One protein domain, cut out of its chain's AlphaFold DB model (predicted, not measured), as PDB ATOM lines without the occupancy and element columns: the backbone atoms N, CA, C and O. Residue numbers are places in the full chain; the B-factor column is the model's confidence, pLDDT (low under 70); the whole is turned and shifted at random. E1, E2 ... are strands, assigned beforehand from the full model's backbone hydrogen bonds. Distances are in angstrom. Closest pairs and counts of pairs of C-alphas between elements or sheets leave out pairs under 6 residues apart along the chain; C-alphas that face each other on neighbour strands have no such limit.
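This is residues 7 to 57 of the 70 residues of an uncharacterized protein of Dictyobacter vulcani (UniProt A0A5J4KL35). A narrow, twisted sheet has the long strands E2 and E5 side by side in its middle and the shorter E1 and E6 at its edges; a small separate hairpin, E3 and E4, sits at the end of the sheet where E2 ends and E5 begins. The printed part has 51 residues, with no named helix and six named strands, E1 to E6 along the chain, and its class is all strand. The larger sheet has the order E1 - E2 - E5 - E6 and the smaller E3 - E4, both antiparallel. The whole is compact, with a radius of gyration of the C-alphas of 10.8 A, yet elongated, spanning 32 by 18 by 16 A.

E1, residues 7 to 11, begins at C-alpha 7 (166.274, 154.627, 158.418). E2, residues 14 to 20, is 19.1 A long. E3 has residues 26 to 29 and E4 residues 32 to 35. E5, residues 44 to 49, is 15.6 A long. E6, residues 54 to 56, ends at C-alpha 56 (152.229, 150.966, 155.466).

E1 and E2 form a hairpin at 162 degrees, with N 8 and O 16 2.8 A apart. E2 and E5 are antiparallel at 154 degrees, with N 17 and O 47 2.9 A apart. E5 and E6 form a hairpin at 144 degrees, with N 55 and O 48 2.8 A apart. Across this sheet the strands' lines turn by 66 degrees. E3 and E4 form a hairpin at 149 degrees, with N 27 and O 34 2.9 A apart. The closest C-alphas of E2 and E3, those of Lys 20 and Ile 27, are 6.6 A apart. E3 and E5 are near each other, while E4 is apart from E5.

The C-alphas farthest apart, those of Asn 12 and Arg 23, are 32.5 A apart. The printed part has no cut. The link from E4 to E5, 8 residues, is short; the others are tight. The mean pLDDT of the printed part is 92.1, and no printed residue is under 70.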
ATOM      1  N   LEU A   7     166.801 154.794 157.065       82.69
ATOM      2  CA  LEU A   7     166.274 154.627 158.418       82.69
ATOM      3  C   LEU A   7     165.990 156.020 158.977       82.69
ATOM      4  O   LEU A   7     166.890 156.854 159.026       82.69
ATOM      5  N   LEU A   8     164.736 156.272 159.343       84.50
ATOM      6  CA  LEU A   8     164.300 157.546 159.911       84.50
ATOM      7  C   LEU A   8     164.329 157.513 161.441       84.50
ATOM      8  O   LEU A   8     164.722 158.495 162.059       84.50
ATOM      9  N   ALA A   9     163.910 156.395 162.041       86.69
ATOM     10  CA  ALA A   9     163.867 156.211 163.489       86.69
ATOM     11  C   ALA A   9     163.791 154.722 163.862       86.69
ATOM     12  O   ALA A   9     163.364 153.894 163.050       86.69
ATOM     13  N   GLU A  10     164.151 154.392 165.102       89.44
ATOM     14  CA  GLU A  10     163.931 153.082 165.719       89.44
ATOM     15  C   GLU A  10     163.530 153.275 167.188       89.44
ATOM     16  O   GLU A  10     164.253 153.916 167.946       89.44
ATOM     17  N   GLU A  11     162.371 152.746 167.584       87.56
ATOM     18  CA  GLU A  11     161.845 152.841 168.953       87.56
ATOM     19  C   GLU A  11     161.078 151.559 169.302       87.56
ATOM     20  O   GLU A  11     160.272 151.080 168.504       87.56
ATOM     21  N   ASN A  12     161.323 150.979 170.483       88.62
ATOM     22  CA  ASN A  12     160.631 149.777 170.978       88.62
ATOM     23  C   ASN A  12     160.573 148.616 169.957       88.62
ATOM     24  O   ASN A  12     159.547 147.956 169.798       88.62
ATOM     25  N   GLY A  13     161.661 148.392 169.211       88.88
ATOM     26  CA  GLY A  13     161.731 147.350 168.176       88.88
ATOM     27  C   GLY A  13     160.921 147.650 166.906       88.88
ATOM     28  O   GLY A  13     160.772 146.773 166.055       88.88
ATOM     29  N   THR A  14     160.409 148.874 166.765       91.81
ATOM     30  CA  THR A  14     159.762 149.372 165.550       91.81
ATOM     31  C   THR A  14     160.723 150.273 164.791       91.81
ATOM     32  O   THR A  14     161.154 151.304 165.302       91.81
ATOM     33  N   ARG A  15     161.030 149.913 163.546       93.50
ATOM     34  CA  ARG A  15     161.854 150.716 162.635       93.50
ATOM     35  C   ARG A  15     160.972 151.495 161.682       93.50
ATOM     36  O   ARG A  15     160.123 150.910 161.012       93.50
ATOM     37  N   VAL A  16     161.207 152.795 161.576       93.69
ATOM     38  CA  VAL A  16     160.566 153.648 160.577       93.69
ATOM     39  C   VAL A  16     161.544 153.854 159.435       93.69
ATOM     40  O   VAL A  16     162.642 154.378 159.625       93.69
ATOM     41  N   LEU A  17     161.152 153.427 158.241       93.19
ATOM     42  CA  LEU A  17     161.970 153.522 157.040       93.19
ATOM     43  C   LEU A  17     161.261 154.361 155.983       93.19
ATOM     44  O   LEU A  17     160.046 154.263 155.820       93.19
ATOM     45  N   LEU A  18     162.025 155.118 155.201       92.38
ATOM     46  CA  LEU A  18     161.508 155.757 153.995       92.38
ATOM     47  C   LEU A  18     161.702 154.825 152.794       92.38
ATOM     48  O   LEU A  18     162.811 154.332 152.549       92.38
ATOM     49  N   ARG A  19     160.635 154.578 152.028       92.56
ATOM     50  CA  ARG A  19     160.697 153.789 150.789       92.56
ATOM     51  C   ARG A  19     159.919 154.449 149.665       92.56
ATOM     52  O   ARG A  19     158.792 154.895 149.843       92.56
ATOM     53  N   LYS A  20     160.529 154.475 148.480       94.00
ATOM     54  CA  LYS A  20     159.878 154.933 147.255       94.00
ATOM     55  C   LYS A  20     159.013 153.821 146.677       94.00
ATOM     56  O   LYS A  20     159.497 152.705 146.485       94.00
ATOM     57  N   VAL A  21     157.768 154.137 146.343       95.12
ATOM     58  CA  VAL A  21     156.890 153.226 145.609       95.12
ATOM     59  C   VAL A  21     157.338 153.180 144.150       95.12
ATOM     60  O   VAL A  21     157.497 154.206 143.483       95.12
ATOM     61  N   SER A  22     157.550 151.976 143.635       96.06
ATOM     62  CA  SER A  22     157.929 151.745 142.249       96.06
ATOM     63  C   SER A  22     156.800 152.126 141.284       96.06
ATOM     64  O   SER A  22     155.636 152.273 141.659       96.06
ATOM     65  N   ARG A  23     157.121 152.215 139.988       95.69
ATOM     66  CA  ARG A  23     156.127 152.488 138.933       95.69
ATOM     67  C   ARG A  23     155.007 151.443 138.863       95.69
ATOM     68  O   ARG A  23     153.918 151.749 138.393       95.69
ATOM     69  N   CYS A  24     155.260 150.216 139.320       94.81
ATOM     70  CA  CYS A  24     154.250 149.162 139.382       94.81
ATOM     71  C   CYS A  24     153.468 149.141 140.708       94.81
ATOM     72  O   CYS A  24     152.654 148.242 140.897       94.81
ATOM     73  N   GLY A  25     153.682 150.111 141.604       95.06
ATOM     74  CA  GLY A  25     152.950 150.223 142.867       95.06
ATOM     75  C   GLY A  25     153.505 149.364 144.003       95.06
ATOM     76  O   GLY A  25     152.767 149.069 144.935       95.06
ATOM     77  N   HIS A  26     154.769 148.935 143.920       95.69
ATOM     78  CA  HIS A  26     155.399 148.064 144.917       95.69
ATOM     79  C   HIS A  26     156.503 148.782 145.691       95.69
ATOM     80  O   HIS A  26     157.160 149.677 145.160       95.69
ATOM     81  N   ILE A  27     156.773 148.320 146.904       94.50
ATOM     82  CA  ILE A  27     157.999 148.626 147.644       94.50
ATOM     83  C   ILE A  27     158.835 147.354 147.799       94.50
ATOM     84  O   ILE A  27     158.295 146.249 147.779       94.50
ATOM     85  N   CYS A  28     160.148 147.512 147.953       91.69
ATOM     86  CA  CYS A  28     161.058 146.418 148.275       91.69
ATOM     87  C   CYS A  28     161.511 146.535 149.731       91.69
ATOM     88  O   CYS A  28     161.911 147.622 150.159       91.69
ATOM     89  N   TYR A  29     161.487 145.420 150.456       90.88
ATOM     90  CA  TYR A  29     162.036 145.296 151.805       90.88
ATOM     91  C   TYR A  29     162.653 143.902 151.970       90.88
ATOM     92  O   TYR A  29     161.987 142.906 151.694       90.88
ATOM     93  N   HIS A  30     163.933 143.823 152.348       90.25
ATOM     94  CA  HIS A  30     164.693 142.567 152.472       90.25
ATOM     95  C   HIS A  30     164.622 141.669 151.224       90.25
ATOM     96  O   HIS A  30     164.515 140.450 151.306       90.25
ATOM     97  N   GLY A  31     164.668 142.282 150.039       90.25
ATOM     98  CA  GLY A  31     164.586 141.567 148.761       90.25
ATOM     99  C   GLY A  31     163.181 141.081 148.380       90.25
ATOM    100  O   GLY A  31     163.004 140.628 147.251       90.25
ATOM    101  N   GLN A  32     162.187 141.232 149.258       92.31
ATOM    102  CA  GLN A  32     160.793 140.896 148.990       92.31
ATOM    103  C   GLN A  32     160.020 142.119 148.485       92.31
ATOM    104  O   GLN A  32     160.211 143.244 148.958       92.31
ATOM    105  N   LEU A  33     159.122 141.895 147.523       93.88
ATOM    106  CA  LEU A  33     158.229 142.924 146.994       93.88
ATOM    107  C   LEU A  33     156.870 142.885 147.696       93.88
ATOM    108  O   LEU A  33     156.247 141.832 147.799       93.88
ATOM    109  N   TYR A  34     156.391 144.060 148.098       93.94
ATOM    110  CA  TYR A  34     155.067 144.253 148.684       93.94
ATOM    111  C   TYR A  34     154.272 145.222 147.817       93.94
ATOM    112  O   TYR A  34     154.747 146.321 147.516       93.94
ATOM    113  N   PHE A  35     153.077 144.816 147.393       94.00
ATOM    114  CA  PHE A  35     152.173 145.695 146.659       94.00
ATOM    115  C   PHE A  35     151.524 146.702 147.615       94.00
ATOM    116  O   PHE A  35     151.019 146.321 148.666       94.00
ATOM    117  N   VAL A  36     151.536 147.979 147.234       92.56
ATOM    118  CA  VAL A  36     150.920 149.080 147.989       92.56
ATOM    119  C   VAL A  36     149.719 149.604 147.213       92.56
ATOM    120  O   VAL A  36     148.573 149.344 147.556       92.56
ATOM    121  N   THR A  37     149.983 150.333 146.130       91.69
ATOM    122  CA  THR A  37     148.999 150.788 145.146       91.69
ATOM    123  C   THR A  37     149.732 151.517 144.024       91.69
ATOM    124  O   THR A  37     150.755 152.169 144.247       91.69
ATOM    125  N   LYS A  38     149.197 151.462 142.800       92.56
ATOM    126  CA  LYS A  38     149.711 152.272 141.684       92.56
ATOM    127  C   LYS A  38     149.442 153.770 141.863       92.56
ATOM    128  O   LYS A  38     150.165 154.568 141.283       92.56
ATOM    129  N   ALA A  39     148.449 154.151 142.670       91.50
ATOM    130  CA  ALA A  39     148.111 155.557 142.911       91.50
ATOM    131  C   ALA A  39     149.250 156.333 143.596       91.50
ATOM    132  O   ALA A  39     149.374 157.538 143.413       91.50
ATOM    133  N   LEU A  40     150.101 155.631 144.349       92.44
ATOM    134  CA  LEU A  40     151.236 156.213 145.065       92.44
ATOM    135  C   LEU A  40     152.566 156.020 144.320       92.44
ATOM    136  O   LEU A  40     153.625 156.285 144.883       92.44
ATOM    137  N   ALA A  41     152.548 155.553 143.067       94.44
ATOM    138  CA  ALA A  41     153.763 155.322 142.289       94.44
ATOM    139  C   ALA A  41     154.648 156.581 142.225       94.44
ATOM    140  O   ALA A  41     154.188 157.673 141.902       94.44
ATOM    141  N   GLY A  42     155.939 156.419 142.522       93.62
ATOM    142  CA  GLY A  42     156.912 157.511 142.556       93.62
ATOM    143  C   GLY A  42     156.959 158.300 143.868       93.62
ATOM    144  O   GLY A  42     157.944 159.010 144.081       93.62
ATOM    145  N   GLN A  43     155.976 158.145 144.757       92.62
ATOM    146  CA  GLN A  43     155.962 158.797 146.067       92.62
ATOM    147  C   GLN A  43     156.839 158.042 147.073       92.62
ATOM    148  O   GLN A  43     157.056 156.834 146.946       92.62
ATOM    149  N   HIS A  44     157.353 158.756 148.074       92.31
ATOM    150  CA  HIS A  44     158.031 158.151 149.218       92.31
ATOM    151  C   HIS A  44     157.037 157.978 150.362       92.31
ATOM    152  O   HIS A  44     156.347 158.925 150.723       92.31
ATOM    153  N   LEU A  45     156.989 156.778 150.934       91.81
ATOM    154  CA  LEU A  45     156.140 156.440 152.068       91.81
ATOM    155  C   LEU A  45     157.000 156.064 153.268       91.81
ATOM    156  O   LEU A  45     158.067 155.458 153.116       91.81
ATOM    157  N   GLN A  46     156.504 156.396 154.454       92.94
ATOM    158  CA  GLN A  46     157.009 155.822 155.691       92.94
ATOM    159  C   GLN A  46     156.436 154.415 155.847       92.94
ATOM    160  O   GLN A  46     155.224 154.202 155.753       92.94
ATOM    161  N   ILE A  47     157.318 153.450 156.074       92.94
ATOM    162  CA  ILE A  47     156.939 152.093 156.452       92.94
ATOM    163  C   ILE A  47     157.413 151.835 157.873       92.94
ATOM    164  O   ILE A  47     158.530 152.202 158.240       92.94
ATOM    165  N   HIS A  48     156.553 151.212 158.667       94.44
ATOM    166  CA  HIS A  48     156.865 150.793 160.025       94.44
ATOM    167  C   HIS A  48     157.105 149.293 160.005       94.44
ATOM    168  O   HIS A  48     156.229 148.532 159.595       94.44
ATOM    169  N   VAL A  49     158.281 148.866 160.434       93.69
ATOM    170  CA  VAL A  49     158.639 147.454 160.493       93.69
ATOM    171  C   VAL A  49     158.788 147.036 161.941       93.69
ATOM    172  O   VAL A  49     159.564 147.641 162.678       93.69
ATOM    173  N   THR A  50     158.063 145.996 162.331       93.69
ATOM    174  CA  THR A  50     158.239 145.299 163.608       93.69
ATOM    175  C   THR A  50     158.765 143.886 163.351       93.69
ATOM    176  O   THR A  50     158.926 143.469 162.204       93.69
ATOM    177  N   SER A  51     158.997 143.105 164.407       90.44
ATOM    178  CA  SER A  51     159.396 141.694 164.294       90.44
ATOM    179  C   SER A  51     158.369 140.798 163.585       90.44
ATOM    180  O   SER A  51     158.708 139.689 163.184       90.44
ATOM    181  N   GLN A  52     157.123 141.254 163.440       92.69
ATOM    182  CA  GLN A  52     155.997 140.441 162.970       92.69
ATOM    183  C   GLN A  52     155.369 140.973 161.681       92.69
ATOM    184  O   GLN A  52     154.712 140.221 160.967       92.69
ATOM    185  N   GLN A  53     155.525 142.267 161.390       93.56
ATOM    186  CA  GLN A  53     154.781 142.914 160.315       93.56
ATOM    187  C   GLN A  53     155.523 144.098 159.697       93.56
ATOM    188  O   GLN A  53     156.282 144.809 160.355       93.56
ATOM    189  N   LEU A  54     155.211 144.340 158.424       93.25
ATOM    190  CA  LEU A  54     155.492 145.580 157.715       93.25
ATOM    191  C   LEU A  54     154.168 146.329 157.553       93.25
ATOM    192  O   LEU A  54     153.257 145.860 156.873       93.25
ATOM    193  N   VAL A  55     154.069 147.496 158.178       93.88
ATOM    194  CA  VAL A  55     152.878 148.345 158.175       93.88
ATOM    195  C   VAL A  55     153.128 149.558 157.287       93.88
ATOM    196  O   VAL A  55     154.104 150.289 157.464       93.88
ATOM    197  N   ILE A  56     152.214 149.798 156.350       90.25
ATOM    198  CA  ILE A  56     152.229 150.966 155.466       90.25
ATOM    199  C   ILE A  56     151.065 151.865 155.869       90.25
ATOM    200  O   ILE A  56     149.907 151.511 155.657       90.25
ATOM    201  N   LYS A  57     151.371 153.025 156.457       85.94
ATOM    202  CA  LYS A  57     150.372 154.053 156.776       85.94
ATOM    203  C   LYS A  57     150.410 155.110 155.682       85.94
ATOM    204  O   LYS A  57     151.339 155.909 155.627       85.94
TER     205      LYS A  57